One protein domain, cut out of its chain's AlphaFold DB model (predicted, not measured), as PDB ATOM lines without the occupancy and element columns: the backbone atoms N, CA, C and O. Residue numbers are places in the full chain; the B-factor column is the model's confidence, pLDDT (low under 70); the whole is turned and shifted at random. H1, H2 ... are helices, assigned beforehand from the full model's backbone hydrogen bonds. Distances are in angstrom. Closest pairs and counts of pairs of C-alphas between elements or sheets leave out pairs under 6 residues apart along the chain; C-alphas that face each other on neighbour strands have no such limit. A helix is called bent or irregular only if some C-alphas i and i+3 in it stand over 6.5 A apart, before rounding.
ATOM      1  N   GLU A   2     -49.485  74.686 -53.730       50.34
ATOM      2  CA  GLU A   2     -48.226  73.934 -53.933       50.34
ATOM      3  C   GLU A   2     -47.785  73.046 -52.755       50.34
ATOM      4  O   GLU A   2     -47.368  71.910 -52.972       50.34
ATOM      5  N   ASN A   3     -47.963  73.487 -51.503       55.88
ATOM      6  CA  ASN A   3     -47.530  72.701 -50.334       55.88
ATOM      7  C   ASN A   3     -48.254  71.348 -50.188       55.88
ATOM      8  O   ASN A   3     -47.696  70.416 -49.614       55.88
ATOM      9  N   TYR A   4     -49.471  71.202 -50.723       60.06
ATOM     10  CA  TYR A   4     -50.234  69.953 -50.617       60.06
ATOM     11  C   TYR A   4     -49.776  68.884 -51.618       60.06
ATOM     12  O   TYR A   4     -49.891  67.693 -51.326       60.06
ATOM     13  N   ILE A   5     -49.218  69.298 -52.763       66.88
ATOM     14  CA  ILE A   5     -48.797  68.396 -53.846       66.88
ATOM     15  C   ILE A   5     -47.599  67.542 -53.407       66.88
ATOM     16  O   ILE A   5     -47.533  66.363 -53.742       66.88
ATOM     17  N   LEU A   6     -46.695  68.104 -52.599       68.31
ATOM     18  CA  LEU A   6     -45.555  67.375 -52.028       68.31
ATOM     19  C   LEU A   6     -45.862  66.746 -50.661       68.31
ATOM     20  O   LEU A   6     -45.277  65.718 -50.324       68.31
ATOM     21  N   ALA A   7     -46.795  67.308 -49.885       77.62
ATOM     22  CA  ALA A   7     -47.128  66.779 -48.561       77.62
ATOM     23  C   ALA A   7     -47.740  65.371 -48.622       77.62
ATOM     24  O   ALA A   7     -47.359  64.504 -47.839       77.62
ATOM     25  N   LEU A   8     -48.657  65.114 -49.560       81.25
ATOM     26  CA  LEU A   8     -49.317  63.812 -49.685       81.25
ATOM     27  C   LEU A   8     -48.341  62.656 -50.012       81.25
ATOM     28  O   LEU A   8     -48.332  61.678 -49.259       81.25
ATOM     29  N   PRO A   9     -47.494  62.730 -51.065       81.44
ATOM     30  CA  PRO A   9     -46.533  61.666 -51.359       81.44
ATOM     31  C   PRO A   9     -45.486  61.503 -50.252       81.44
ATOM     32  O   PRO A   9     -45.069  60.380 -49.975       81.44
ATOM     33  N   LEU A  10     -45.105  62.587 -49.567       83.81
ATOM     34  CA  LEU A  10     -44.194  62.525 -48.425       83.81
ATOM     35  C   LEU A  10     -44.814  61.769 -47.238       83.81
ATOM     36  O   LEU A  10     -44.190  60.856 -46.699       83.81
ATOM     37  N   VAL A  11     -46.053  62.094 -46.859       85.94
ATOM     38  CA  VAL A  11     -46.776  61.399 -45.779       85.94
ATOM     39  C   VAL A  11     -46.985  59.923 -46.123       85.94
ATOM     40  O   VAL A  11     -46.749  59.058 -45.277       85.94
ATOM     41  N   ALA A  12     -47.363  59.616 -47.367       84.38
ATOM     42  CA  ALA A  12     -47.513  58.241 -47.835       84.38
ATOM     43  C   ALA A  12     -46.187  57.461 -47.770       84.38
ATOM     44  O   ALA A  12     -46.163  56.331 -47.281       84.38
ATOM     45  N   ALA A  13     -45.074  58.069 -48.196       83.94
ATOM     46  CA  ALA A  13     -43.752  57.454 -48.117       83.94
ATOM     47  C   ALA A  13     -43.346  57.157 -46.665       83.94
ATOM     48  O   ALA A  13     -42.900  56.050 -46.370       83.94
ATOM     49  N   ILE A  14     -43.556  58.105 -45.743       85.94
ATOM     50  CA  ILE A  14     -43.266  57.912 -44.314       85.94
ATOM     51  C   ILE A  14     -44.094  56.753 -43.744       85.94
ATOM     52  O   ILE A  14     -43.544  55.891 -43.060       85.94
ATOM     53  N   LEU A  15     -45.391  56.691 -44.053       86.44
ATOM     54  CA  LEU A  15     -46.266  55.597 -43.620       86.44
ATOM     55  C   LEU A  15     -45.775  54.232 -44.112       86.44
ATOM     56  O   LEU A  15     -45.702  53.292 -43.321       86.44
ATOM     57  N   LEU A  16     -45.392  54.124 -45.387       85.19
ATOM     58  CA  LEU A  16     -44.855  52.884 -45.955       85.19
ATOM     59  C   LEU A  16     -43.538  52.471 -45.289       85.19
ATOM     60  O   LEU A  16     -43.349  51.294 -44.981       85.19
ATOM     61  N   ILE A  17     -42.653  53.430 -45.011       85.81
ATOM     62  CA  ILE A  17     -41.389  53.180 -44.307       85.81
ATOM     63  C   ILE A  17     -41.654  52.651 -42.898       85.81
ATOM     64  O   ILE A  17     -41.084  51.633 -42.506       85.81
ATOM     65  N   VAL A  18     -42.533  53.311 -42.141       86.81
ATOM     66  CA  VAL A  18     -42.882  52.893 -40.776       86.81
ATOM     67  C   VAL A  18     -43.495  51.495 -40.780       86.81
ATOM     68  O   VAL A  18     -43.122  50.666 -39.949       86.81
ATOM     69  N   LEU A  19     -44.386  51.206 -41.730       87.44
ATOM     70  CA  LEU A  19     -45.016  49.896 -41.865       87.44
ATOM     71  C   LEU A  19     -43.988  48.797 -42.175       87.44
ATOM     72  O   LEU A  19     -44.019  47.737 -41.549       87.44
ATOM     73  N   GLU A  20     -43.047  49.050 -43.088       84.56
ATOM     74  CA  GLU A  20     -42.011  48.076 -43.446       84.56
ATOM     75  C   GLU A  20     -41.039  47.831 -42.285       84.56
ATOM     76  O   GLU A  20     -40.690  46.685 -41.988       84.56
ATOM     77  N   VAL A  21     -40.653  48.884 -41.562       85.75
ATOM     78  CA  VAL A  21     -39.815  48.764 -40.362       85.75
ATOM     79  C   VAL A  21     -40.548  47.985 -39.267       85.75
ATOM     80  O   VAL A  21     -39.965  47.077 -38.671       85.75
ATOM     81  N   ALA A  22     -41.829  48.274 -39.027       85.50
ATOM     82  CA  ALA A  22     -42.646  47.531 -38.070       85.50
ATOM     83  C   ALA A  22     -42.762  46.049 -38.464       85.50
ATOM     84  O   ALA A  22     -42.537  45.175 -37.625       85.50
ATOM     85  N   SER A  23     -43.014  45.760 -39.744       84.75
ATOM     86  CA  SER A  23     -43.019  44.404 -40.309       84.75
ATOM     87  C   SER A  23     -41.686  43.683 -40.071       84.75
ATOM     88  O   SER A  23     -41.665  42.540 -39.612       84.75
ATOM     89  N   CYS A  24     -40.557  44.362 -40.296       85.00
ATOM     90  CA  CYS A  24     -39.224  43.831 -40.012       85.00
ATOM     91  C   CYS A  24     -39.034  43.483 -38.530       85.00
ATOM     92  O   CYS A  24     -38.583  42.388 -38.195       85.00
ATOM     93  N   ILE A  25     -39.425  44.385 -37.627       85.25
ATOM     94  CA  ILE A  25     -39.308  44.170 -36.179       85.25
ATOM     95  C   ILE A  25     -40.175  42.990 -35.731       85.25
ATOM     96  O   ILE A  25     -39.704  42.145 -34.965       85.25
ATOM     97  N   VAL A  26     -41.421  42.908 -36.204       85.31
ATOM     98  CA  VAL A  26     -42.337  41.801 -35.890       85.31
ATOM     99  C   VAL A  26     -41.763  40.476 -36.384       85.31
ATOM    100  O   VAL A  26     -41.729  39.513 -35.617       85.31
ATOM    101  N   PHE A  27     -41.229  40.433 -37.605       84.25
ATOM    102  CA  PHE A  27     -40.565  39.251 -38.154       84.25
ATOM    103  C   PHE A  27     -39.376  38.803 -37.290       84.25
ATOM    104  O   PHE A  27     -39.317  37.651 -36.855       84.25
ATOM    105  N   LEU A  28     -38.459  39.723 -36.974       82.56
ATOM    106  CA  LEU A  28     -37.279  39.423 -36.158       82.56
ATOM    107  C   LEU A  28     -37.665  38.936 -34.759       82.56
ATOM    108  O   LEU A  28     -37.024  38.032 -34.221       82.56
ATOM    109  N   ARG A  29     -38.723  39.500 -34.164       80.88
ATOM    110  CA  ARG A  29     -39.264  39.027 -32.882       80.88
ATOM    111  C   ARG A  29     -39.898  37.647 -33.010       80.88
ATOM    112  O   ARG A  29     -39.636  36.807 -32.157       80.88
ATOM    113  N   SER A  30     -40.679  37.389 -34.056       76.88
ATOM    114  CA  SER A  30     -41.351  36.101 -34.272       76.88
ATOM    115  C   SER A  30     -40.357  34.949 -34.421       76.88
ATOM    116  O   SER A  30     -40.564  33.885 -33.847       76.88
ATOM    117  N   ILE A  31     -39.252  35.170 -35.137       73.69
ATOM    118  CA  ILE A  31     -38.204  34.156 -35.317       73.69
ATOM    119  C   ILE A  31     -37.374  33.946 -34.040       73.69
ATOM    120  O   ILE A  31     -36.933  32.829 -33.768       73.69
ATOM    121  N   LYS A  32     -37.178  34.990 -33.220       68.88
ATOM    122  CA  LYS A  32     -36.434  34.892 -31.950       68.88
ATOM    123  C   LYS A  32     -37.261  34.346 -30.786       68.88
ATOM    124  O   LYS A  32     -36.690  33.691 -29.920       68.88
ATOM    125  N   LYS A  33     -38.578  34.576 -30.766       65.25
ATOM    126  CA  LYS A  33     -39.496  34.137 -29.702       65.25
ATOM    127  C   LYS A  33     -39.303  32.671 -29.270       65.25
ATOM    128  O   LYS A  33     -39.102  32.470 -28.073       65.25
ATOM    129  N   PRO A  34     -39.262  31.675 -30.183       57.09
ATOM    130  CA  PRO A  34     -39.094  30.273 -29.789       57.09
ATOM    131  C   PRO A  34     -37.750  29.969 -29.115       57.09
ATOM    132  O   PRO A  34     -37.638  28.953 -28.443       57.09
ATOM    133  N   LEU A  35     -36.738  30.827 -29.278       57.53
ATOM    134  CA  LEU A  35     -35.429  30.665 -28.643       57.53
ATOM    135  C   LEU A  35     -35.381  31.305 -27.257       57.53
ATOM    136  O   LEU A  35     -34.729  30.766 -26.372       57.53
ATOM    137  N   THR A  36     -36.058  32.436 -27.050       52.19
ATOM    138  CA  THR A  36     -36.120  33.122 -25.745       52.19
ATOM    139  C   THR A  36     -36.856  32.317 -24.682       52.19
ATOM    140  O   THR A  36     -36.415  32.320 -23.536       52.19
ATOM    141  N   ASP A  37     -37.907  31.583 -25.055       48.44
ATOM    142  CA  ASP A  37     -38.660  30.742 -24.112       48.44
ATOM    143  C   ASP A  37     -37.834  29.533 -23.619       48.44
ATOM    144  O   ASP A  37     -38.134  28.955 -22.577       48.44
ATOM    145  N   THR A  38     -36.757  29.179 -24.330       45.56
ATOM    146  CA  THR A  38     -35.791  28.138 -23.938       45.56
ATOM    147  C   THR A  38     -34.457  28.680 -23.413       45.56
ATOM    148  O   THR A  38     -33.779  28.003 -22.650       45.56
ATOM    149  N   ALA A  39     -34.069  29.912 -23.758       44.34
ATOM    150  CA  ALA A  39     -32.746  30.478 -23.465       44.34
ATOM    151  C   ALA A  39     -32.592  31.098 -22.060       44.34
ATOM    152  O   ALA A  39     -31.650  31.858 -21.828       44.34
ATOM    153  N   VAL A  40     -33.458  30.755 -21.099       43.75
ATOM    154  CA  VAL A  40     -33.336  31.208 -19.696       43.75
ATOM    155  C   VAL A  40     -32.035  30.706 -19.029       43.75
ATOM    156  O   VAL A  40     -31.649  31.211 -17.981       43.75
ATOM    157  N   TYR A  41     -31.279  29.792 -19.654       41.25
ATOM    158  CA  TYR A  41     -30.129  29.124 -19.029       41.25
ATOM    159  C   TYR A  41     -28.717  29.518 -19.499       41.25
ATOM    160  O   TYR A  41     -27.749  28.897 -19.064       41.25
ATOM    161  N   SER A  42     -28.518  30.546 -20.335       41.16
ATOM    162  CA  SER A  42     -27.158  30.865 -20.820       41.16
ATOM    163  C   SER A  42     -26.789  32.348 -20.764       41.16
ATOM    164  O   SER A  42     -26.581  33.001 -21.787       41.16
ATOM    165  N   SER A  43     -26.635  32.890 -19.554       38.62
ATOM    166  CA  SER A  43     -25.982  34.188 -19.354       38.62
ATOM    167  C   SER A  43     -24.649  34.029 -18.624       38.62
ATOM    168  O   SER A  43     -24.623  33.943 -17.403       38.62
ATOM    169  N   GLN A  44     -23.534  34.060 -19.359       41.31
ATOM    170  CA  GLN A  44     -22.248  34.510 -18.814       41.31
ATOM    171  C   GLN A  44     -21.438  35.262 -19.891       41.31
ATOM    172  O   GLN A  44     -21.229  34.791 -21.011       41.31
ATOM    173  N   THR A  45     -21.151  36.518 -19.546       48.25
ATOM    174  CA  THR A  45     -20.110  37.472 -19.979       48.25
ATOM    175  C   THR A  45     -19.110  37.038 -21.064       48.25
ATOM    176  O   THR A  45     -18.266  36.184 -20.837       48.25
ATOM    177  N   THR A  46     -19.119  37.711 -22.226       40.03
ATOM    178  CA  THR A  46     -18.005  37.681 -23.207       40.03
ATOM    179  C   THR A  46     -17.916  38.987 -24.018       40.03
ATOM    180  O   THR A  46     -18.960  39.581 -24.297       40.03
ATOM    181  N   PRO A  47     -16.703  39.410 -24.431       38.53
ATOM    182  CA  PRO A  47     -16.420  40.691 -25.095       38.53
ATOM    183  C   PRO A  47     -17.016  40.834 -26.519       38.53
ATOM    184  O   PRO A  47     -17.318  39.833 -27.176       38.53
ATOM    185  N   PRO A  48     -17.175  42.079 -27.026       47.34
ATOM    186  CA  PRO A  48     -18.013  42.417 -28.189       47.34
ATOM    187  C   PRO A  48     -17.548  41.856 -29.547       47.34
ATOM    188  O   PRO A  48     -18.356  41.791 -30.472       47.34
ATOM    189  N   LEU A  49     -16.299  41.392 -29.666       33.59
ATOM    190  CA  LEU A  49     -15.728  40.841 -30.907       33.59
ATOM    191  C   LEU A  49     -16.274  39.455 -31.306       33.59
ATOM    192  O   LEU A  49     -16.195  39.083 -32.471       33.59
ATOM    193  N   PHE A  50     -16.899  38.715 -30.381       35.78
ATOM    194  CA  PHE A  50     -17.428  37.359 -30.629       35.78
ATOM    195  C   PHE A  50     -18.960  37.280 -30.640       35.78
ATOM    196  O   PHE A  50     -19.536  36.191 -30.595       35.78
ATOM    197  N   LYS A  51     -19.650  38.423 -30.704       44.88
ATOM    198  CA  LYS A  51     -21.108  38.490 -30.533       44.88
ATOM    199  C   LYS A  51     -21.873  37.670 -31.581       44.88
ATOM    200  O   LYS A  51     -22.802  36.959 -31.214       44.88
ATOM    201  N   HIS A  52     -21.433  37.679 -32.842       46.03
ATOM    202  CA  HIS A  52     -22.049  36.872 -33.905       46.03
ATOM    203  C   HIS A  52     -21.795  35.367 -33.762       46.03
ATOM    204  O   HIS A  52     -22.711  34.578 -33.969       46.03
ATOM    205  N   TYR A  53     -20.589  34.962 -33.353       46.72
ATOM    206  CA  TYR A  53     -20.280  33.551 -33.098       46.72
ATOM    207  C   TYR A  53     -21.062  33.019 -31.893       46.72
ATOM    208  O   TYR A  53     -21.586  31.909 -31.928       46.72
ATOM    209  N   LYS A  54     -21.217  33.842 -30.848       52.81
ATOM    210  CA  LYS A  54     -22.040  33.514 -29.684       52.81
ATOM    211  C   LYS A  54     -23.524  33.458 -30.025       52.81
ATOM    212  O   LYS A  54     -24.197  32.574 -29.519       52.81
ATOM    213  N   GLU A  55     -24.031  34.346 -30.879       62.62
ATOM    214  CA  GLU A  55     -25.422  34.278 -31.342       62.62
ATOM    215  C   GLU A  55     -25.690  32.986 -32.116       62.62
ATOM    216  O   GLU A  55     -26.649  32.294 -31.792       62.62
ATOM    217  N   THR A  56     -24.845  32.617 -33.082       63.75
ATOM    218  CA  THR A  56     -25.020  31.368 -33.843       63.75
ATOM    219  C   THR A  56     -24.873  30.138 -32.946       63.75
ATOM    220  O   THR A  56     -25.722  29.253 -32.992       63.75
ATOM    221  N   HIS A  57     -23.862  30.102 -32.072       65.75
ATOM    222  CA  HIS A  57     -23.637  28.995 -31.132       65.75
ATOM    223  C   HIS A  57     -24.748  28.870 -30.084       65.75
ATOM    224  O   HIS A  57     -25.197  27.771 -29.774       65.75
ATOM    225  N   SER A  58     -25.231  29.994 -29.550       68.69
ATOM    226  CA  SER A  58     -26.356  30.031 -28.608       68.69
ATOM    227  C   SER A  58     -27.651  29.579 -29.275       68.69
ATOM    228  O   SER A  58     -28.378  28.784 -28.685       68.69
ATOM    229  N   ARG A  59     -27.916  30.020 -30.512       70.38
ATOM    230  CA  ARG A  59     -29.062  29.558 -31.307       70.38
ATOM    231  C   ARG A  59     -28.974  28.062 -31.575       70.38
ATOM    232  O   ARG A  59     -29.958  27.358 -31.389       70.38
ATOM    233  N   TYR A  60     -27.799  27.579 -31.964       74.25
ATOM    234  CA  TYR A  60     -27.551  26.160 -32.184       74.25
ATOM    235  C   TYR A  60     -27.790  25.339 -30.904       74.25
ATOM    236  O   TYR A  60     -28.544  24.370 -30.938       74.25
ATOM    237  N   LYS A  61     -27.254  25.765 -29.750       73.12
ATOM    238  CA  LYS A  61     -27.514  25.109 -28.456       73.12
ATOM    239  C   LYS A  61     -29.001  25.078 -28.103       73.12
ATOM    240  O   LYS A  61     -29.514  24.012 -27.786       73.12
ATOM    241  N   ALA A  62     -29.694  26.209 -28.225       68.94
ATOM    242  CA  ALA A  62     -31.118  26.295 -27.915       68.94
ATOM    243  C   ALA A  62     -31.961  25.389 -28.828       68.94
ATOM    244  O   ALA A  62     -32.834  24.670 -28.351       68.94
ATOM    245  N   TYR A  63     -31.673  25.339 -30.132       76.19
ATOM    246  CA  TYR A  63     -32.361  24.415 -31.039       76.19
ATOM    247  C   TYR A  63     -32.056  22.942 -30.741       76.19
ATOM    248  O   TYR A  63     -32.946  22.100 -30.876       76.19
ATOM    249  N   LYS A  64     -30.833  22.627 -30.305       78.38
ATOM    250  CA  LYS A  64     -30.432  21.273 -29.908       78.38
ATOM    251  C   LYS A  64     -31.151  20.824 -28.633       78.38
ATOM    252  O   LYS A  64     -31.637  19.698 -28.579       78.38
ATOM    253  N   GLU A  65     -31.292  21.716 -27.655       73.12
ATOM    254  CA  GLU A  65     -32.099  21.495 -26.448       73.12
ATOM    255  C   GLU A  65     -33.580  21.293 -26.795       73.12
ATOM    256  O   GLU A  65     -34.183  20.322 -26.347       73.12
ATOM    257  N   ILE A  66     -34.152  22.116 -27.687       73.81
ATOM    258  CA  ILE A  66     -35.538  21.941 -28.155       73.81
ATOM    259  C   ILE A  66     -35.730  20.577 -28.831       73.81
ATOM    260  O   ILE A  66     -36.720  19.906 -28.549       73.81
ATOM    261  N   LYS A  67     -34.804  20.133 -29.697       78.94
ATOM    262  CA  LYS A  67     -34.880  18.800 -30.330       78.94
ATOM    263  C   LYS A  67     -34.882  17.684 -29.281       78.94
ATOM    264  O   LYS A  67     -35.624  16.719 -29.447       78.94
ATOM    265  N   ARG A  68     -34.077  17.821 -28.220       75.19
ATOM    266  CA  ARG A  68     -33.954  16.823 -27.149       75.19
ATOM    267  C   ARG A  68     -35.190  16.770 -26.255       75.19
ATOM    268  O   ARG A  68     -35.717  15.690 -26.014       75.19
ATOM    269  N   ASP A  69     -35.644  17.925 -25.781       73.31
ATOM    270  CA  ASP A  69     -36.659  18.001 -24.730       73.31
ATOM    271  C   ASP A  69     -38.089  18.088 -25.305       73.31
ATOM    272  O   ASP A  69     -39.049  17.695 -24.643       73.31
ATOM    273  N   LYS A  70     -38.258  18.612 -26.532       75.69
ATOM    274  CA  LYS A  70     -39.557  18.838 -27.201       75.69
ATOM    275  C   LYS A  70     -39.478  18.603 -28.727       75.69
ATOM    276  O   LYS A  70     -39.607  19.552 -29.511       75.69
ATOM    277  N   PRO A  71     -39.336  17.350 -29.195       79.19
ATOM    278  CA  PRO A  71     -39.148  17.039 -30.618       79.19
ATOM    279  C   PRO A  71     -40.318  17.483 -31.515       79.19
ATOM    280  O   PRO A  71     -40.106  17.899 -32.656       79.19
ATOM    281  N   GLU A  72     -41.555  17.467 -31.011       77.44
ATOM    282  CA  GLU A  72     -42.717  17.965 -31.761       77.44
ATOM    283  C   GLU A  72     -42.643  19.477 -32.009       77.44
ATOM    284  O   GLU A  72     -42.909  19.942 -33.119       77.44
ATOM    285  N   LEU A  73     -42.194  20.242 -31.008       73.81
ATOM    286  CA  LEU A  73     -41.990  21.685 -31.125       73.81
ATOM    287  C   LEU A  73     -40.887  21.998 -32.145       73.81
ATOM    288  O   LEU A  73     -41.045  22.903 -32.962       73.81
ATOM    289  N   PHE A  74     -39.805  21.212 -32.157       78.00
ATOM    290  CA  PHE A  74     -38.741  21.331 -33.157       78.00
ATOM    291  C   PHE A  74     -39.284  21.155 -34.587       78.00
ATOM    292  O   PHE A  74     -39.013  21.978 -35.466       78.00
ATOM    293  N   LYS A  75     -40.119  20.131 -34.812       80.25
ATOM    294  CA  LYS A  75     -40.765  19.883 -36.111       80.25
ATOM    295  C   LYS A  75     -41.697  21.031 -36.515       80.25
ATOM    296  O   LYS A  75     -41.664  21.451 -37.672       80.25
ATOM    297  N   MET A  76     -42.486  21.570 -35.580       77.69
ATOM    298  CA  MET A  76     -43.361  22.722 -35.837       77.69
ATOM    299  C   MET A  76     -42.568  23.982 -36.195       77.69
ATOM    300  O   MET A  76     -42.923  24.673 -37.150       77.69
ATOM    301  N   ILE A  77     -41.469  24.267 -35.488       78.06
ATOM    302  CA  ILE A  77     -40.609  25.418 -35.793       78.06
ATOM    303  C   ILE A  77     -39.991  25.268 -37.186       78.06
ATOM    304  O   ILE A  77     -40.024  26.216 -37.968       78.06
ATOM    305  N   LYS A  78     -39.491  24.080 -37.538       81.62
ATOM    306  CA  LYS A  78     -38.954  23.802 -38.877       81.62
ATOM    307  C   LYS A  78     -39.995  24.048 -39.971       81.62
ATOM    308  O   LYS A  78     -39.692  24.713 -40.958       81.62
ATOM    309  N   LEU A  79     -41.208  23.518 -39.802       81.38
ATOM    310  CA  LEU A  79     -42.301  23.717 -40.757       81.38
ATOM    311  C   LEU A  79     -42.676  25.197 -40.878       81.38
ATOM    312  O   LEU A  79     -42.808  25.695 -41.991       81.38
ATOM    313  N   SER A  80     -42.760  25.911 -39.754       79.69
ATOM    314  CA  SER A  80     -43.026  27.351 -39.723       79.69
ATOM    315  C   SER A  80     -41.954  28.145 -40.481       79.69
ATOM    316  O   SER A  80     -42.284  28.934 -41.367       79.69
ATOM    317  N   LEU A  81     -40.668  27.866 -40.236       82.31
ATOM    318  CA  LEU A  81     -39.556  28.501 -40.951       82.31
ATOM    319  C   LEU A  81     -39.589  28.189 -42.457       82.31
ATOM    320  O   LEU A  81     -39.412  29.096 -43.263       82.31
ATOM    321  N   LYS A  82     -39.862  26.937 -42.857       81.38
ATOM    322  CA  LYS A  82     -39.963  26.548 -44.279       81.38
ATOM    323  C   LYS A  82     -41.179  27.148 -44.983       81.38
ATOM    324  O   LYS A  82     -41.116  27.405 -46.179       81.38
ATOM    325  N   SER A  83     -42.271  27.372 -44.255       79.75
ATOM    326  CA  SER A  83     -43.485  27.993 -44.796       79.75
ATOM    327  C   SER A  83     -43.350  29.501 -45.023       79.75
ATOM    328  O   SER A  83     -44.180  30.096 -45.709       79.75
ATOM    329  N   HIS A  84     -42.312  30.132 -44.465       76.25
ATOM    330  CA  HIS A  84     -42.123  31.570 -44.566       76.25
ATOM    331  C   HIS A  84     -41.579  31.951 -45.948       76.25
ATOM    332  O   HIS A  84     -40.385  31.843 -46.223       76.25
ATOM    333  N   ASN A  85     -42.465  32.404 -46.835       66.56
ATOM    334  CA  ASN A  85     -42.090  32.839 -48.174       66.56
ATOM    335  C   ASN A  85     -41.765  34.340 -48.181       66.56
ATOM    336  O   ASN A  85     -42.666  35.172 -48.120       66.56
ATOM    337  N   ILE A  86     -40.477  34.685 -48.266       67.38
ATOM    338  CA  ILE A  86     -40.024  36.087 -48.326       67.38
ATOM    339  C   ILE A  86     -40.087  36.644 -49.763       67.38
ATOM    340  O   ILE A  86     -40.099  37.857 -49.959       67.38
ATOM    341  N   ASP A  87     -40.145  35.774 -50.775       61.28
ATOM    342  CA  ASP A  87     -40.069  36.153 -52.192       61.28
ATOM    343  C   ASP A  87     -41.442  36.398 -52.840       61.28
ATOM    344  O   ASP A  87     -41.564  37.202 -53.766       61.28
ATOM    345  N   GLY A  88     -42.491  35.744 -52.336       57.97
ATOM    346  CA  GLY A  88     -43.844  35.789 -52.906       57.97
ATOM    347  C   GLY A  88     -44.741  36.944 -52.447       57.97
ATOM    348  O   GLY A  88     -45.918  36.957 -52.804       57.97
ATOM    349  N   ASP A  89     -44.231  37.875 -51.642       63.06
ATOM    350  CA  ASP A  89     -45.063  38.870 -50.962       63.06
ATOM    351  C   ASP A  89     -45.435  40.070 -51.861       63.06
ATOM    352  O   ASP A  89     -44.712  40.421 -52.793       63.06
ATOM    353  N   LEU A  90     -46.549  40.750 -51.564       64.69
ATOM    354  CA  LEU A  90     -47.023  41.947 -52.287       64.69
ATOM    355  C   LEU A  90     -45.934  43.024 -52.429       64.69
ATOM    356  O   LEU A  90     -45.887  43.736 -53.434       64.69
ATOM    357  N   GLY A  91     -45.031  43.108 -51.451       66.44
ATOM    358  CA  GLY A  91     -43.911  44.042 -51.464       66.44
ATOM    359  C   GLY A  91     -42.928  43.839 -52.623       66.44
ATOM    360  O   GLY A  91     -42.412  44.826 -53.142       66.44
ATOM    361  N   SER A  92     -42.710  42.604 -53.097       67.94
ATOM    362  CA  SER A  92     -41.773  42.356 -54.204       67.94
ATOM    363  C   SER A  92     -42.324  42.891 -55.529       67.94
ATOM    364  O   SER A  92     -41.586  43.487 -56.312       67.94
ATOM    365  N   LYS A  93     -43.644  42.783 -55.730       70.25
ATOM    366  CA  LYS A  93     -44.354  43.358 -56.885       70.25
ATOM    367  C   LYS A  93     -44.384  44.884 -56.846       70.25
ATOM    368  O   LYS A  93     -44.148  45.524 -57.866       70.25
ATOM    369  N   ILE A  94     -44.654  45.466 -55.676       71.75
ATOM    370  CA  ILE A  94     -44.635  46.924 -55.492       71.75
ATOM    371  C   ILE A  94     -43.236  47.470 -55.787       71.75
ATOM    372  O   ILE A  94     -43.105  48.503 -56.441       71.75
ATOM    373  N   LEU A  95     -42.186  46.759 -55.371       71.81
ATOM    374  CA  LEU A  95     -40.822  47.194 -55.623       71.81
ATOM    375  C   LEU A  95     -40.449  47.165 -57.103       71.81
ATOM    376  O   LEU A  95     -39.843  48.121 -57.574       71.81
ATOM    377  N   ASP A  96     -40.825  46.112 -57.827       74.94
ATOM    378  CA  ASP A  96     -40.585  46.018 -59.272       74.94
ATOM    379  C   ASP A  96     -41.263  47.172 -60.036       74.94
ATOM    380  O   ASP A  96     -40.691  47.755 -60.956       74.94
ATOM    381  N   ILE A  97     -42.462  47.577 -59.606       77.75
ATOM    382  CA  ILE A  97     -43.146  48.754 -60.154       77.75
ATOM    383  C   ILE A  97     -42.385  50.041 -59.802       77.75
ATOM    384  O   ILE A  97     -42.168  50.883 -60.677       77.75
ATOM    385  N   LEU A  98     -41.950  50.203 -58.548       74.69
ATOM    386  CA  LEU A  98     -41.215  51.392 -58.099       74.69
ATOM    387  C   LEU A  98     -39.883  51.556 -58.839       74.69
ATOM    388  O   LEU A  98     -39.591  52.647 -59.323       74.69
ATOM    389  N   THR A  99     -39.090  50.495 -58.985       74.69
ATOM    390  CA  THR A  99     -37.794  50.556 -59.681       74.69
ATOM    391  C   THR A  99     -37.959  50.877 -61.161       74.69
ATOM    392  O   THR A  99     -37.236  51.731 -61.674       74.69
ATOM    393  N   LYS A 100     -38.945  50.276 -61.841       78.81
ATOM    394  CA  LYS A 100     -39.285  50.610 -63.235       78.81
ATOM    395  C   LYS A 100     -39.715  52.065 -63.386       78.81
ATOM    396  O   LYS A 100     -39.284  52.733 -64.321       78.81
ATOM    397  N   THR A 101     -40.514  52.568 -62.447       74.75
ATOM    398  CA  THR A 101     -40.977  53.962 -62.446       74.75
ATOM    399  C   THR A 101     -39.808  54.931 -62.265       74.75
ATOM    400  O   THR A 101     -39.683  55.885 -63.026       74.75
ATOM    401  N   VAL A 102     -38.900  54.660 -61.320       78.19
ATOM    402  CA  VAL A 102     -37.688  55.473 -61.111       78.19
ATOM    403  C   VAL A 102     -36.807  55.478 -62.363       78.19
ATOM    404  O   VAL A 102     -36.357  56.543 -62.782       78.19
ATOM    405  N   PHE A 103     -36.603  54.322 -63.002       77.12
ATOM    406  CA  PHE A 103     -35.840  54.234 -64.250       77.12
ATOM    407  C   PHE A 103     -36.484  55.027 -65.390       77.12
ATOM    408  O   PHE A 103     -35.788  55.752 -66.096       77.12
ATOM    409  N   ALA A 104     -37.804  54.927 -65.553       81.69
ATOM    410  CA  ALA A 104     -38.533  55.677 -66.570       81.69
ATOM    411  C   ALA A 104     -38.415  57.193 -66.351       81.69
ATOM    412  O   ALA A 104     -38.168  57.932 -67.303       81.69
ATOM    413  N   ILE A 105     -38.513  57.655 -65.099       78.56
ATOM    414  CA  ILE A 105     -38.345  59.073 -64.751       78.56
ATOM    415  C   ILE A 105     -36.906  59.536 -65.007       78.56
ATOM    416  O   ILE A 105     -36.711  60.623 -65.543       78.56
ATOM    417  N   ALA A 106     -35.901  58.717 -64.685       74.88
ATOM    418  CA  ALA A 106     -34.498  59.029 -64.969       74.88
ATOM    419  C   ALA A 106     -34.199  59.109 -66.479       74.88
ATOM    420  O   ALA A 106     -33.380  59.911 -66.919       74.88
ATOM    421  N   LEU A 107     -34.871  58.299 -67.298       80.00
ATOM    422  CA  LEU A 107     -34.745  58.386 -68.753       80.00
ATOM    423  C   LEU A 107     -35.434  59.643 -69.299       80.00
ATOM    424  O   LEU A 107     -34.867  60.366 -70.119       80.00
ATOM    425  N   ALA A 108     -36.642  59.927 -68.807       79.75
ATOM    426  CA  ALA A 108     -37.391  61.123 -69.170       79.75
ATOM    427  C   ALA A 108     -36.646  62.404 -68.766       79.75
ATOM    428  O   ALA A 108     -36.641  63.372 -69.524       79.75
ATOM    429  N   SER A 109     -35.956  62.403 -67.618       74.00
ATOM    430  CA  SER A 109     -35.149  63.538 -67.174       74.00
ATOM    431  C   SER A 109     -33.961  63.813 -68.080       74.00
ATOM    432  O   SER A 109     -33.735  64.965 -68.446       74.00
ATOM    433  N   MET A 110     -33.234  62.773 -68.495       74.94
ATOM    434  CA  MET A 110     -32.144  62.920 -69.459       74.94
ATOM    435  C   MET A 110     -32.649  63.501 -70.783       74.94
ATOM    436  O   MET A 110     -32.021  64.406 -71.331       74.94
ATOM    437  N   GLY A 111     -33.810  63.040 -71.264       78.62
ATOM    438  CA  GLY A 111     -34.451  63.579 -72.465       78.62
ATOM    439  C   GLY A 111     -34.857  65.047 -72.319       78.62
ATOM    440  O   GLY A 111     -34.601  65.849 -73.219       78.62
ATOM    441  N   PHE A 112     -35.431  65.425 -71.174       79.00
ATOM    442  CA  PHE A 112     -35.804  66.809 -70.883       79.00
ATOM    443  C   PHE A 112     -34.578  67.727 -70.846       79.00
ATOM    444  O   PHE A 112     -34.555  68.735 -71.549       79.00
ATOM    445  N   VAL A 113     -33.525  67.349 -70.109       75.38
ATOM    446  CA  VAL A 113     -32.273  68.121 -70.032       75.38
ATOM    447  C   VAL A 113     -31.635  68.264 -71.410       75.38
ATOM    448  O   VAL A 113     -31.268  69.372 -71.788       75.38
ATOM    449  N   ALA A 114     -31.557  67.184 -72.192       75.00
ATOM    450  CA  ALA A 114     -31.012  67.237 -73.546       75.00
ATOM    451  C   ALA A 114     -31.816  68.186 -74.450       75.00
ATOM    452  O   ALA A 114     -31.234  69.023 -75.136       75.00
ATOM    453  N   THR A 115     -33.147  68.104 -74.404       80.00
ATOM    454  CA  THR A 115     -34.039  68.968 -75.196       80.00
ATOM    455  C   THR A 115     -33.878  70.434 -74.803       80.00
ATOM    456  O   THR A 115     -33.745  71.296 -75.669       80.00
ATOM    457  N   VAL A 116     -33.811  70.716 -73.501       73.44
ATOM    458  CA  VAL A 116     -33.555  72.053 -72.954       73.44
ATOM    459  C   VAL A 116     -32.190  72.582 -73.383       73.44
ATOM    460  O   VAL A 116     -32.088  73.722 -73.827       73.44
ATOM    461  N   SER A 117     -31.135  71.773 -73.280       72.69
ATOM    462  CA  SER A 117     -29.792  72.173 -73.699       72.69
ATOM    463  C   SER A 117     -29.746  72.485 -75.191       72.69
ATOM    464  O   SER A 117     -29.171  73.500 -75.571       72.69
ATOM    465  N   VAL A 118     -30.394  71.674 -76.032       76.88
ATOM    466  CA  VAL A 118     -30.490  71.920 -77.478       76.88
ATOM    467  C   VAL A 118     -31.288  73.188 -77.773       76.88
ATOM    468  O   VAL A 118     -30.850  73.995 -78.589       76.88
ATOM    469  N   ALA A 119     -32.416  73.409 -77.097       72.12
ATOM    470  CA  ALA A 119     -33.218  74.619 -77.263       72.12
ATOM    471  C   ALA A 119     -32.435  75.882 -76.868       72.12
ATOM    472  O   ALA A 119     -32.407  76.843 -77.634       72.12
ATOM    473  N   ASN A 120     -31.727  75.856 -75.733       69.31
ATOM    474  CA  ASN A 120     -30.871  76.962 -75.300       69.31
ATOM    475  C   ASN A 120     -29.700  77.198 -76.257       69.31
ATOM    476  O   ASN A 120     -29.398  78.346 -76.577       69.31
ATOM    477  N   LEU A 121     -29.051  76.136 -76.738       71.69
ATOM    478  CA  LEU A 121     -27.968  76.252 -77.715       71.69
ATOM    479  C   LEU A 121     -28.469  76.844 -79.035       71.69
ATOM    480  O   LEU A 121     -27.835  77.752 -79.564       71.69
ATOM    481  N   ASN A 122     -29.618  76.388 -79.537       72.50
ATOM    482  CA  ASN A 122     -30.227  76.929 -80.749       72.50
ATOM    483  C   ASN A 122     -30.637  78.393 -80.568       72.50
ATOM    484  O   ASN A 122     -30.353  79.205 -81.440       72.50
ATOM    485  N   PHE A 123     -31.225  78.756 -79.427       68.19
ATOM    486  CA  PHE A 123     -31.576  80.142 -79.123       68.19
ATOM    487  C   PHE A 123     -30.339  81.051 -79.078       68.19
ATOM    488  O   PHE A 123     -30.306  82.082 -79.747       68.19
ATOM    489  N   LEU A 124     -29.286  80.649 -78.355       67.62
ATOM    490  CA  LEU A 124     -28.024  81.394 -78.276       67.62
ATOM    491  C   LEU A 124     -27.332  81.526 -79.640       67.62
ATOM    492  O   LEU A 124     -26.672  82.531 -79.902       67.62
ATOM    493  N   ASN A 125     -27.470  80.519 -80.504       68.50
ATOM    494  CA  ASN A 125     -26.849  80.514 -81.824       68.50
ATOM    495  C   ASN A 125     -27.651  81.329 -82.856       68.50
ATOM    496  O   ASN A 125     -27.054  82.033 -83.667       68.50
ATOM    497  N   SER A 126     -28.988  81.283 -82.809       63.97
ATOM    498  CA  SER A 126     -29.870  81.992 -83.747       63.97
ATOM    499  C   SER A 126     -30.064  83.474 -83.413       63.97
ATOM    500  O   SER A 126     -30.140  84.281 -84.332       63.97
ATOM    501  N   ASN A 127     -30.061  83.864 -82.132       59.81
ATOM    502  CA  ASN A 127     -30.312  85.252 -81.707       59.81
ATOM    503  C   ASN A 127     -29.043  86.067 -81.423       59.81
ATOM    504  O   ASN A 127     -29.111  87.128 -80.801       59.81
ATOM    505  N   LYS A 128     -27.878  85.624 -81.913       54.66
ATOM    506  CA  LYS A 128     -26.586  86.302 -81.706       54.66
ATOM    507  C   LYS A 128     -26.567  87.768 -82.188       54.66
ATOM    508  O   LYS A 128     -25.707  88.525 -81.749       54.66
ATOM    509  N   ASN A 129     -27.526  88.162 -83.037       53.97
ATOM    510  CA  ASN A 129     -27.615  89.486 -83.662       53.97
ATOM    511  C   ASN A 129     -28.870  90.318 -83.287       53.97
ATOM    512  O   ASN A 129     -28.926  91.478 -83.677       53.97
ATOM    513  N   GLU A 130     -29.854  89.787 -82.541       55.12
ATOM    514  CA  GLU A 130     -31.185  90.427 -82.345       55.12
ATOM    515  C   GLU A 130     -31.599  90.651 -80.874       55.12
ATOM    516  O   GLU A 130     -32.754  90.937 -80.566       55.12
ATOM    517  N   LEU A 131     -30.662  90.576 -79.930       55.78
ATOM    518  CA  LEU A 131     -30.946  90.641 -78.485       55.78
ATOM    519  C   LEU A 131     -31.499  91.984 -77.947       55.78
ATOM    520  O   LEU A 131     -31.692  92.094 -76.739       55.78
ATOM    521  N   ASN A 132     -31.782  92.981 -78.794       54.31
ATOM    522  CA  ASN A 132     -32.147  94.331 -78.347       54.31
ATOM    523  C   ASN A 132     -33.645  94.699 -78.389       54.31
ATOM    524  O   ASN A 132     -33.987  95.654 -77.704       54.31
ATOM    525  N   ASP A 133     -34.542  93.974 -79.081       53.88
ATOM    526  CA  ASP A 133     -35.882  94.541 -79.388       53.88
ATOM    527  C   ASP A 133     -37.142  93.750 -78.964       53.88
ATOM    528  O   ASP A 133     -38.254  94.202 -79.234       53.88
ATOM    529  N   SER A 134     -37.066  92.631 -78.227       56.66
ATOM    530  CA  SER A 134     -38.294  92.087 -77.595       56.66
ATOM    531  C   SER A 134     -38.069  91.428 -76.232       56.66
ATOM    532  O   SER A 134     -37.941  90.216 -76.075       56.66
ATOM    533  N   THR A 135     -38.058  92.252 -75.186       59.53
ATOM    534  CA  THR A 135     -37.980  91.815 -73.783       59.53
ATOM    535  C   THR A 135     -39.164  90.940 -73.353       59.53
ATOM    536  O   THR A 135     -38.991  90.078 -72.497       59.53
ATOM    537  N   GLN A 136     -40.337  91.102 -73.973       59.97
ATOM    538  CA  GLN A 136     -41.572  90.386 -73.617       59.97
ATOM    539  C   GLN A 136     -41.581  88.920 -74.077       59.97
ATOM    540  O   GLN A 136     -41.817  88.027 -73.268       59.97
ATOM    541  N   SER A 137     -41.211  88.649 -75.333       60.41
ATOM    542  CA  SER A 137     -41.098  87.280 -75.865       60.41
ATOM    543  C   SER A 137     -40.038  86.464 -75.118       60.41
ATOM    544  O   SER A 137     -40.198  85.267 -74.890       60.41
ATOM    545  N   ILE A 138     -38.956  87.126 -74.697       63.97
ATOM    546  CA  ILE A 138     -37.904  86.529 -73.870       63.97
ATOM    547  C   ILE A 138     -38.457  86.175 -72.482       63.97
ATOM    548  O   ILE A 138     -38.216  85.073 -71.992       63.97
ATOM    549  N   GLN A 139     -39.239  87.066 -71.868       65.12
ATOM    550  CA  GLN A 139     -39.869  86.827 -70.568       65.12
ATOM    551  C   GLN A 139     -40.839  85.640 -70.583       65.12
ATOM    552  O   GLN A 139     -40.801  84.831 -69.657       65.12
ATOM    553  N   ASP A 140     -41.641  85.485 -71.637       67.56
ATOM    554  CA  ASP A 140     -42.584  84.368 -71.771       67.56
ATOM    555  C   ASP A 140     -41.866  83.021 -71.965       67.56
ATOM    556  O   ASP A 140     -42.271  81.999 -71.404       67.56
ATOM    557  N   ILE A 141     -40.752  83.006 -72.706       68.12
ATOM    558  CA  ILE A 141     -39.901  81.815 -72.847       68.12
ATOM    559  C   ILE A 141     -39.280  81.443 -71.497       68.12
ATOM    560  O   ILE A 141     -39.345  80.279 -71.098       68.12
ATOM    561  N   PHE A 142     -38.728  82.415 -70.766       69.25
ATOM    562  CA  PHE A 142     -38.176  82.171 -69.432       69.25
ATOM    563  C   PHE A 142     -39.251  81.731 -68.431       69.25
ATOM    564  O   PHE A 142     -38.995  80.829 -67.642       69.25
ATOM    565  N   SER A 143     -40.461  82.289 -68.490       72.12
ATOM    566  CA  SER A 143     -41.580  81.887 -67.633       72.12
ATOM    567  C   SER A 143     -41.985  80.428 -67.865       72.12
ATOM    568  O   SER A 143     -42.066  79.651 -66.911       72.12
ATOM    569  N   ASN A 144     -42.156  80.021 -69.127       70.25
ATOM    570  CA  ASN A 144     -42.455  78.631 -69.480       70.25
ATOM    571  C   ASN A 144     -41.308  77.682 -69.105       70.25
ATOM    572  O   ASN A 144     -41.539  76.546 -68.688       70.25
ATOM    573  N   PHE A 145     -40.068  78.156 -69.216       70.88
ATOM    574  CA  PHE A 145     -38.887  77.413 -68.809       70.88
ATOM    575  C   PHE A 145     -38.847  77.167 -67.296       70.88
ATOM    576  O   PHE A 145     -38.639  76.034 -66.861       70.88
ATOM    577  N   THR A 146     -39.101  78.203 -66.494       74.75
ATOM    578  CA  THR A 146     -39.180  78.099 -65.034       74.75
ATOM    579  C   THR A 146     -40.314  77.166 -64.614       74.75
ATOM    580  O   THR A 146     -40.076  76.257 -63.827       74.75
ATOM    581  N   ALA A 147     -41.500  77.281 -65.221       75.00
ATOM    582  CA  ALA A 147     -42.617  76.376 -64.943       75.00
ATOM    583  C   ALA A 147     -42.291  74.906 -65.285       75.00
ATOM    584  O   ALA A 147     -42.637  73.992 -64.533       75.00
ATOM    585  N   GLY A 148     -41.583  74.666 -66.396       72.75
ATOM    586  CA  GLY A 148     -41.100  73.336 -66.772       72.75
ATOM    587  C   GLY A 148     -40.072  72.773 -65.784       72.75
ATOM    588  O   GLY A 148     -40.151  71.599 -65.418       72.75
ATOM    589  N   LEU A 149     -39.143  73.609 -65.309       76.81
ATOM    590  CA  LEU A 149     -38.175  73.241 -64.272       76.81
ATOM    591  C   LEU A 149     -38.845  72.935 -62.931       76.81
ATOM    592  O   LEU A 149     -38.461  71.971 -62.273       76.81
ATOM    593  N   ASP A 150     -39.858  73.701 -62.536       77.25
ATOM    594  CA  ASP A 150     -40.584  73.479 -61.285       77.25
ATOM    595  C   ASP A 150     -41.359  72.156 -61.318       77.25
ATOM    596  O   ASP A 150     -41.265  71.349 -60.387       77.25
ATOM    597  N   PHE A 151     -42.038  71.858 -62.432       77.31
ATOM    598  CA  PHE A 151     -42.695  70.565 -62.637       77.31
ATOM    599  C   PHE A 151     -41.695  69.400 -62.622       77.31
ATOM    600  O   PHE A 151     -41.935  68.346 -62.018       77.31
ATOM    601  N   PHE A 152     -40.548  69.597 -63.269       77.00
ATOM    602  CA  PHE A 152     -39.469  68.625 -63.292       77.00
ATOM    603  C   PHE A 152     -38.915  68.356 -61.883       77.00
ATOM    604  O   PHE A 152     -38.796  67.197 -61.482       77.00
ATOM    605  N   ASN A 153     -38.673  69.404 -61.092       76.00
ATOM    606  CA  ASN A 153     -38.220  69.303 -59.705       76.00
ATOM    607  C   ASN A 153     -39.223  68.548 -58.820       76.00
ATOM    608  O   ASN A 153     -38.825  67.683 -58.036       76.00
ATOM    609  N   VAL A 154     -40.527  68.811 -58.961       80.25
ATOM    610  CA  VAL A 154     -41.576  68.070 -58.233       80.25
ATOM    611  C   VAL A 154     -41.548  66.584 -58.598       80.25
ATOM    612  O   VAL A 154     -41.575  65.727 -57.713       80.25
ATOM    613  N   THR A 155     -41.433  66.266 -59.887       79.25
ATOM    614  CA  THR A 155     -41.374  64.879 -60.374       79.25
ATOM    615  C   THR A 155     -40.141  64.145 -59.845       79.25
ATOM    616  O   THR A 155     -40.237  63.001 -59.396       79.25
ATOM    617  N   LEU A 156     -38.985  64.813 -59.837       80.56
ATOM    618  CA  LEU A 156     -37.729  64.262 -59.329       80.56
ATOM    619  C   LEU A 156     -37.810  63.996 -57.818       80.56
ATOM    620  O   LEU A 156     -37.412  62.925 -57.361       80.56
ATOM    621  N   ASN A 157     -38.419  64.904 -57.050       80.62
ATOM    622  CA  ASN A 157     -38.663  64.706 -55.618       80.62
ATOM    623  C   ASN A 157     -39.553  63.483 -55.341       80.62
ATOM    624  O   ASN A 157     -39.245  62.683 -54.455       80.62
ATOM    625  N   ILE A 158     -40.625  63.287 -56.118       81.38
ATOM    626  CA  ILE A 158     -41.490  62.101 -55.997       81.38
ATOM    627  C   ILE A 158     -40.707  60.823 -56.332       81.38
ATOM    628  O   ILE A 158     -40.805  59.831 -55.605       81.38
ATOM    629  N   ALA A 159     -39.889  60.844 -57.387       80.81
ATOM    630  CA  ALA A 159     -39.047  59.709 -57.763       80.81
ATOM    631  C   ALA A 159     -38.016  59.364 -56.676       80.81
ATOM    632  O   ALA A 159     -37.798  58.192 -56.373       80.81
ATOM    633  N   PHE A 160     -37.417  60.376 -56.048       82.50
ATOM    634  CA  PHE A 160     -36.470  60.189 -54.953       82.50
ATOM    635  C   PHE A 160     -37.131  59.574 -53.709       82.50
ATOM    636  O   PHE A 160     -36.567  58.671 -53.081       82.50
ATOM    637  N   LEU A 161     -38.356  59.997 -53.374       84.25
ATOM    638  CA  LEU A 161     -39.147  59.377 -52.305       84.25
ATOM    639  C   LEU A 161     -39.452  57.906 -52.616       84.25
ATOM    640  O   LEU A 161     -39.202  57.038 -51.779       84.25
ATOM    641  N   ALA A 162     -39.919  57.614 -53.831       81.31
ATOM    642  CA  ALA A 162     -40.172  56.252 -54.298       81.31
ATOM    643  C   ALA A 162     -38.912  55.368 -54.210       81.31
ATOM    644  O   ALA A 162     -38.969  54.239 -53.716       81.31
ATOM    645  N   PHE A 163     -37.762  55.904 -54.618       83.25
ATOM    646  CA  PHE A 163     -36.471  55.229 -54.522       83.25
ATOM    647  C   PHE A 163     -36.064  54.940 -53.071       83.25
ATOM    648  O   PHE A 163     -35.617  53.837 -52.758       83.25
ATOM    649  N   THR A 164     -36.272  55.897 -52.164       84.31
ATOM    650  CA  THR A 164     -35.967  55.736 -50.734       84.31
ATOM    651  C   THR A 164     -36.805  54.621 -50.105       84.31
ATOM    652  O   THR A 164     -36.270  53.762 -49.402       84.31
ATOM    653  N   VAL A 165     -38.108  54.579 -50.405       84.56
ATOM    654  CA  VAL A 165     -39.012  53.508 -49.952       84.56
ATOM    655  C   VAL A 165     -38.550  52.148 -50.483       84.56
ATOM    656  O   VAL A 165     -38.457  51.184 -49.719       84.56
ATOM    657  N   ALA A 166     -38.194  52.072 -51.769       83.00
ATOM    658  CA  ALA A 166     -37.697  50.843 -52.380       83.00
ATOM    659  C   ALA A 166     -36.393  50.355 -51.722       83.00
ATOM    660  O   ALA A 166     -36.269  49.170 -51.408       83.00
ATOM    661  N   LEU A 167     -35.437  51.249 -51.447       84.88
ATOM    662  CA  LEU A 167     -34.199  50.891 -50.751       84.88
ATOM    663  C   LEU A 167     -34.472  50.304 -49.364       84.88
ATOM    664  O   LEU A 167     -33.921  49.256 -49.026       84.88
ATOM    665  N   ILE A 168     -35.333  50.946 -48.575       86.00
ATOM    666  CA  ILE A 168     -35.675  50.480 -47.224       86.00
ATOM    667  C   ILE A 168     -36.291  49.081 -47.277       86.00
ATOM    668  O   ILE A 168     -35.893  48.206 -46.503       86.00
ATOM    669  N   TYR A 169     -37.187  48.831 -48.233       84.00
ATOM    670  CA  TYR A 169     -37.737  47.498 -48.451       84.00
ATOM    671  C   TYR A 169     -36.655  46.477 -48.835       84.00
ATOM    672  O   TYR A 169     -36.623  45.390 -48.259       84.00
ATOM    673  N   LEU A 170     -35.732  46.799 -49.752       82.56
ATOM    674  CA  LEU A 170     -34.640  45.885 -50.126       82.56
ATOM    675  C   LEU A 170     -33.758  45.532 -48.929       82.56
ATOM    676  O   LEU A 170     -33.417  44.362 -48.740       82.56
ATOM    677  N   PHE A 171     -33.403  46.519 -48.105       84.12
ATOM    678  CA  PHE A 171     -32.629  46.289 -46.888       84.12
ATOM    679  C   PHE A 171     -33.392  45.405 -45.899       84.12
ATOM    680  O   PHE A 171     -32.834  44.420 -45.414       84.12
ATOM    681  N   SER A 172     -34.667  45.707 -45.646       84.94
ATOM    682  CA  SER A 172     -35.542  44.914 -44.780       84.94
ATOM    683  C   SER A 172     -35.668  43.468 -45.270       84.94
ATOM    684  O   SER A 172     -35.403  42.528 -44.522       84.94
ATOM    685  N   SER A 173     -35.961  43.273 -46.556       84.06
ATOM    686  CA  SER A 173     -36.056  41.959 -47.196       84.06
ATOM    687  C   SER A 173     -34.743  41.182 -47.089       84.06
ATOM    688  O   SER A 173     -34.741  40.019 -46.686       84.06
ATOM    689  N   LYS A 174     -33.596  41.826 -47.344       83.38
ATOM    690  CA  LYS A 174     -32.277  41.191 -47.204       83.38
ATOM    691  C   LYS A 174     -32.003  40.749 -45.766       83.38
ATOM    692  O   LYS A 174     -31.500  39.645 -45.563       83.38
ATOM    693  N   ILE A 175     -32.345  41.575 -44.775       85.19
ATOM    694  CA  ILE A 175     -32.219  41.221 -43.354       85.19
ATOM    695  C   ILE A 175     -33.112  40.020 -43.031       85.19
ATOM    696  O   ILE A 175     -32.624  39.041 -42.464       85.19
ATOM    697  N   LYS A 176     -34.388  40.058 -43.445       84.06
ATOM    698  CA  LYS A 176     -35.353  38.970 -43.238       84.06
ATOM    699  C   LYS A 176     -34.846  37.655 -43.844       84.06
ATOM    700  O   LYS A 176     -34.811  36.640 -43.152       84.06
ATOM    701  N   LYS A 177     -34.376  37.684 -45.099       85.25
ATOM    702  CA  LYS A 177     -33.822  36.514 -45.809       85.25
ATOM    703  C   LYS A 177     -32.589  35.951 -45.126       85.25
ATOM    704  O   LYS A 177     -32.498  34.742 -44.940       85.25
ATOM    705  N   ASN A 178     -31.651  36.814 -44.744       84.50
ATOM    706  CA  ASN A 178     -30.410  36.381 -44.113       84.50
ATOM    707  C   ASN A 178     -30.670  35.731 -42.746       84.50
ATOM    708  O   ASN A 178     -30.100  34.685 -42.445       84.50
ATOM    709  N   GLU A 179     -31.556  36.308 -41.930       84.06
ATOM    710  CA  GLU A 179     -31.931  35.695 -40.655       84.06
ATOM    711  C   GLU A 179     -32.711  34.391 -40.871       84.06
ATOM    712  O   GLU A 179     -32.344  33.383 -40.274       84.06
ATOM    713  N   LEU A 180     -33.698  34.345 -41.773       86.12
ATOM    714  CA  LEU A 180     -34.415  33.098 -42.073       86.12
ATOM    715  C   LEU A 180     -33.456  31.984 -42.508       86.12
ATOM    716  O   LEU A 180     -33.522  30.876 -41.979       86.12
ATOM    717  N   HIS A 181     -32.539  32.294 -43.428       85.69
ATOM    718  CA  HIS A 181     -31.541  31.349 -43.911       85.69
ATOM    719  C   HIS A 181     -30.653  30.841 -42.771       85.69
ATOM    720  O   HIS A 181     -30.501  29.636 -42.618       85.69
ATOM    721  N   ARG A 182     -30.146  31.726 -41.901       82.62
ATOM    722  CA  ARG A 182     -29.358  31.322 -40.722       82.62
ATOM    723  C   ARG A 182     -30.120  30.360 -39.812       82.62
ATOM    724  O   ARG A 182     -29.548  29.365 -39.377       82.62
ATOM    725  N   HIS A 183     -31.388  30.646 -39.516       83.12
ATOM    726  CA  HIS A 183     -32.211  29.778 -38.672       83.12
ATOM    727  C   HIS A 183     -32.480  28.420 -39.330       83.12
ATOM    728  O   HIS A 183     -32.353  27.395 -38.663       83.12
ATOM    729  N   LEU A 184     -32.796  28.399 -40.627       85.69
ATOM    730  CA  LEU A 184     -32.994  27.160 -41.380       85.69
ATOM    731  C   LEU A 184     -31.720  26.315 -41.432       85.69
ATOM    732  O   LEU A 184     -31.790  25.133 -41.117       85.69
ATOM    733  N   THR A 185     -30.565  26.911 -41.733       85.50
ATOM    734  CA  THR A 185     -29.283  26.195 -41.784       85.50
ATOM    735  C   THR A 185     -28.958  25.532 -40.447       85.50
ATOM    736  O   THR A 185     -28.592  24.364 -40.422       85.50
ATOM    737  N   ILE A 186     -29.146  26.235 -39.323       83.12
ATOM    738  CA  ILE A 186     -28.914  25.666 -37.985       83.12
ATOM    739  C   ILE A 186     -29.864  24.492 -37.708       83.12
ATOM    740  O   ILE A 186     -29.433  23.454 -37.214       83.12
ATOM    741  N   VAL A 187     -31.155  24.648 -38.019       84.06
ATOM    742  CA  VAL A 187     -32.167  23.600 -37.810       84.06
ATOM    743  C   VAL A 187     -31.880  22.369 -38.673       84.06
ATOM    744  O   VAL A 187     -31.998  21.247 -38.187       84.06
ATOM    745  N   GLU A 188     -31.489  22.559 -39.933       87.06
ATOM    746  CA  GLU A 188     -31.145  21.466 -40.848       87.06
ATOM    747  C   GLU A 188     -29.853  20.753 -40.443       87.06
ATOM    748  O   GLU A 188     -29.770  19.534 -40.574       87.06
ATOM    749  N   GLU A 189     -28.871  21.471 -39.897       84.19
ATOM    750  CA  GLU A 189     -27.644  20.858 -39.385       84.19
ATOM    751  C   GLU A 189     -27.918  20.006 -38.136       84.19
ATOM    752  O   GLU A 189     -27.515  18.846 -38.066       84.19
ATOM    753  N   ILE A 190     -28.714  20.524 -37.196       83.38
ATOM    754  CA  ILE A 190     -29.130  19.789 -35.991       83.38
ATOM    755  C   ILE A 190     -29.990  18.570 -36.343       83.38
ATOM    756  O   ILE A 190     -29.981  17.576 -35.619       83.38
ATOM    757  N   GLU A 191     -30.762  18.610 -37.428       81.88
ATOM    758  CA  GLU A 191     -31.529  17.451 -37.889       81.88
ATOM    759  C   GLU A 191     -30.626  16.318 -38.390       81.88
ATOM    760  O   GLU A 191     -30.893  15.162 -38.062       81.88
ATOM    761  N   LYS A 192     -29.560  16.651 -39.130       85.50
ATOM    762  CA  LYS A 192     -28.580  15.688 -39.662       85.50
ATOM    763  C   LYS A 192     -27.701  15.066 -38.582       85.50
ATOM    764  O   LYS A 192     -27.190  13.968 -38.785       85.50
ATOM    765  N   GLU A 193     -27.523  15.743 -37.450       76.69
ATOM    766  CA  GLU A 193     -26.893  15.144 -36.278       76.69
ATOM    767  C   GLU A 193     -27.754  13.980 -35.771       76.69
ATOM    768  O   GLU A 193     -28.845  14.169 -35.214       76.69
TER     769      GLU A 193
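Overview. This is residues 2 to 193 of the 195 residues of an uncharacterized protein of Saccharibacillus brassicae (UniProt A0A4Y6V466). One very long helix, H5, makes the axis of an elongated model: H1 packs side by side along part of it, and H4 folds back on it as a long helical hairpin whose linked end, residues 117 to 144, sticks out free. Towards the other end of H5, H2 crosses it steeply, with its first residues 48 to 53 sticking out, and the short H3 packs on both H2 and H5. The printed part has 192 residues with five named helices, H1 to H5 in order along the chain, and no named strand; the class is all helix. The whole is extended, with a radius of gyration of the C-alphas of 28.0 A, and its outline is a rod spanning 94 by 35 by 31 A.

Along the chain. H1 is residues 2 to 36, 51.1 A from first to last C-alpha, and begins with C-alpha 2 at (-48.226, 73.934, -53.933). It has a kink of 26 degrees near residue 30, and it is irregular, but only just: C-alphas 31 and 34 are 6.8 A apart. H2, residues 48 to 69, is 30.9 A long; it has a kink of 32 degrees near residue 55 and is irregular, with C-alphas 49 and 52 8.0 A apart. H3, residues 71 to 83, is 18.4 A long. H4, residues 90 to 126, is 53.7 A long, and its C-alpha 126 is at (-29.870, 81.992, -83.747). H5, residues 135 to 192, is the longest helix by residues, 84.0 A from first to last C-alpha, and ends with C-alpha 192 at (-28.580, 15.688, -39.662).

Arrangement. H5 is the hub and touches the four other helices. H1 and H5 run the same way at a shallow tilt of 6 degrees; they touch, H5 with residues 154 to 180 alone, and their closest C-alphas are those of Cys 24 and Ser 172, 6.1 A apart. H4 and H5 form a helical hairpin, opposite ways at a shallow tilt of 28 degrees. They touch, H5 with residues 152 to 169 alone, and their closest C-alphas, of Val 102 and Ala 159, are 5.6 A apart. H1 and H4 are apart. H2 touches H5 with residues 59 to 64 alone, at a steep tilt of 50 degrees, the same way; the closest C-alphas are those of Tyr 60 and Ile 186, 6.0 A apart. H3 touches H5 at a shallow tilt of 26 degrees, opposite ways, with the C-alphas of Leu 81 and Leu 184 closest at 6.7 A. H2 and H3 touch at a steep tilt of 58 degrees, opposite ways; their closest C-alphas are those of Lys 67 and Phe 74, 5.4 A apart. H1 and H2 only just touch, with 3 pairs of C-alphas within 8 A, the closest being those of Leu 35 and Ala 62 at 6.2 A. Every O i to N i+4 pair is within hydrogen-bond range in H3, H4 and H5, against 27 of 31 in H1 and 16 of 18 in H2.

Size, cuts and confidence. The two C-alphas farthest apart, of Asp 69 and Asp 133, are 94.1 A from each other. Without the stretches that stand free, residues 47 to 53 and 117 to 144, the body spans 74 by 28 by 28 A. The printed part has no cut. The link from H1 to H2 is long, with 11 residues, and the link from H2 to H3 is tight. The mean pLDDT of the printed part is 72.4, and 62 residues are under 70, among them residues 2 to 6, 32 to 58, 85 to 92 and 123 to 142.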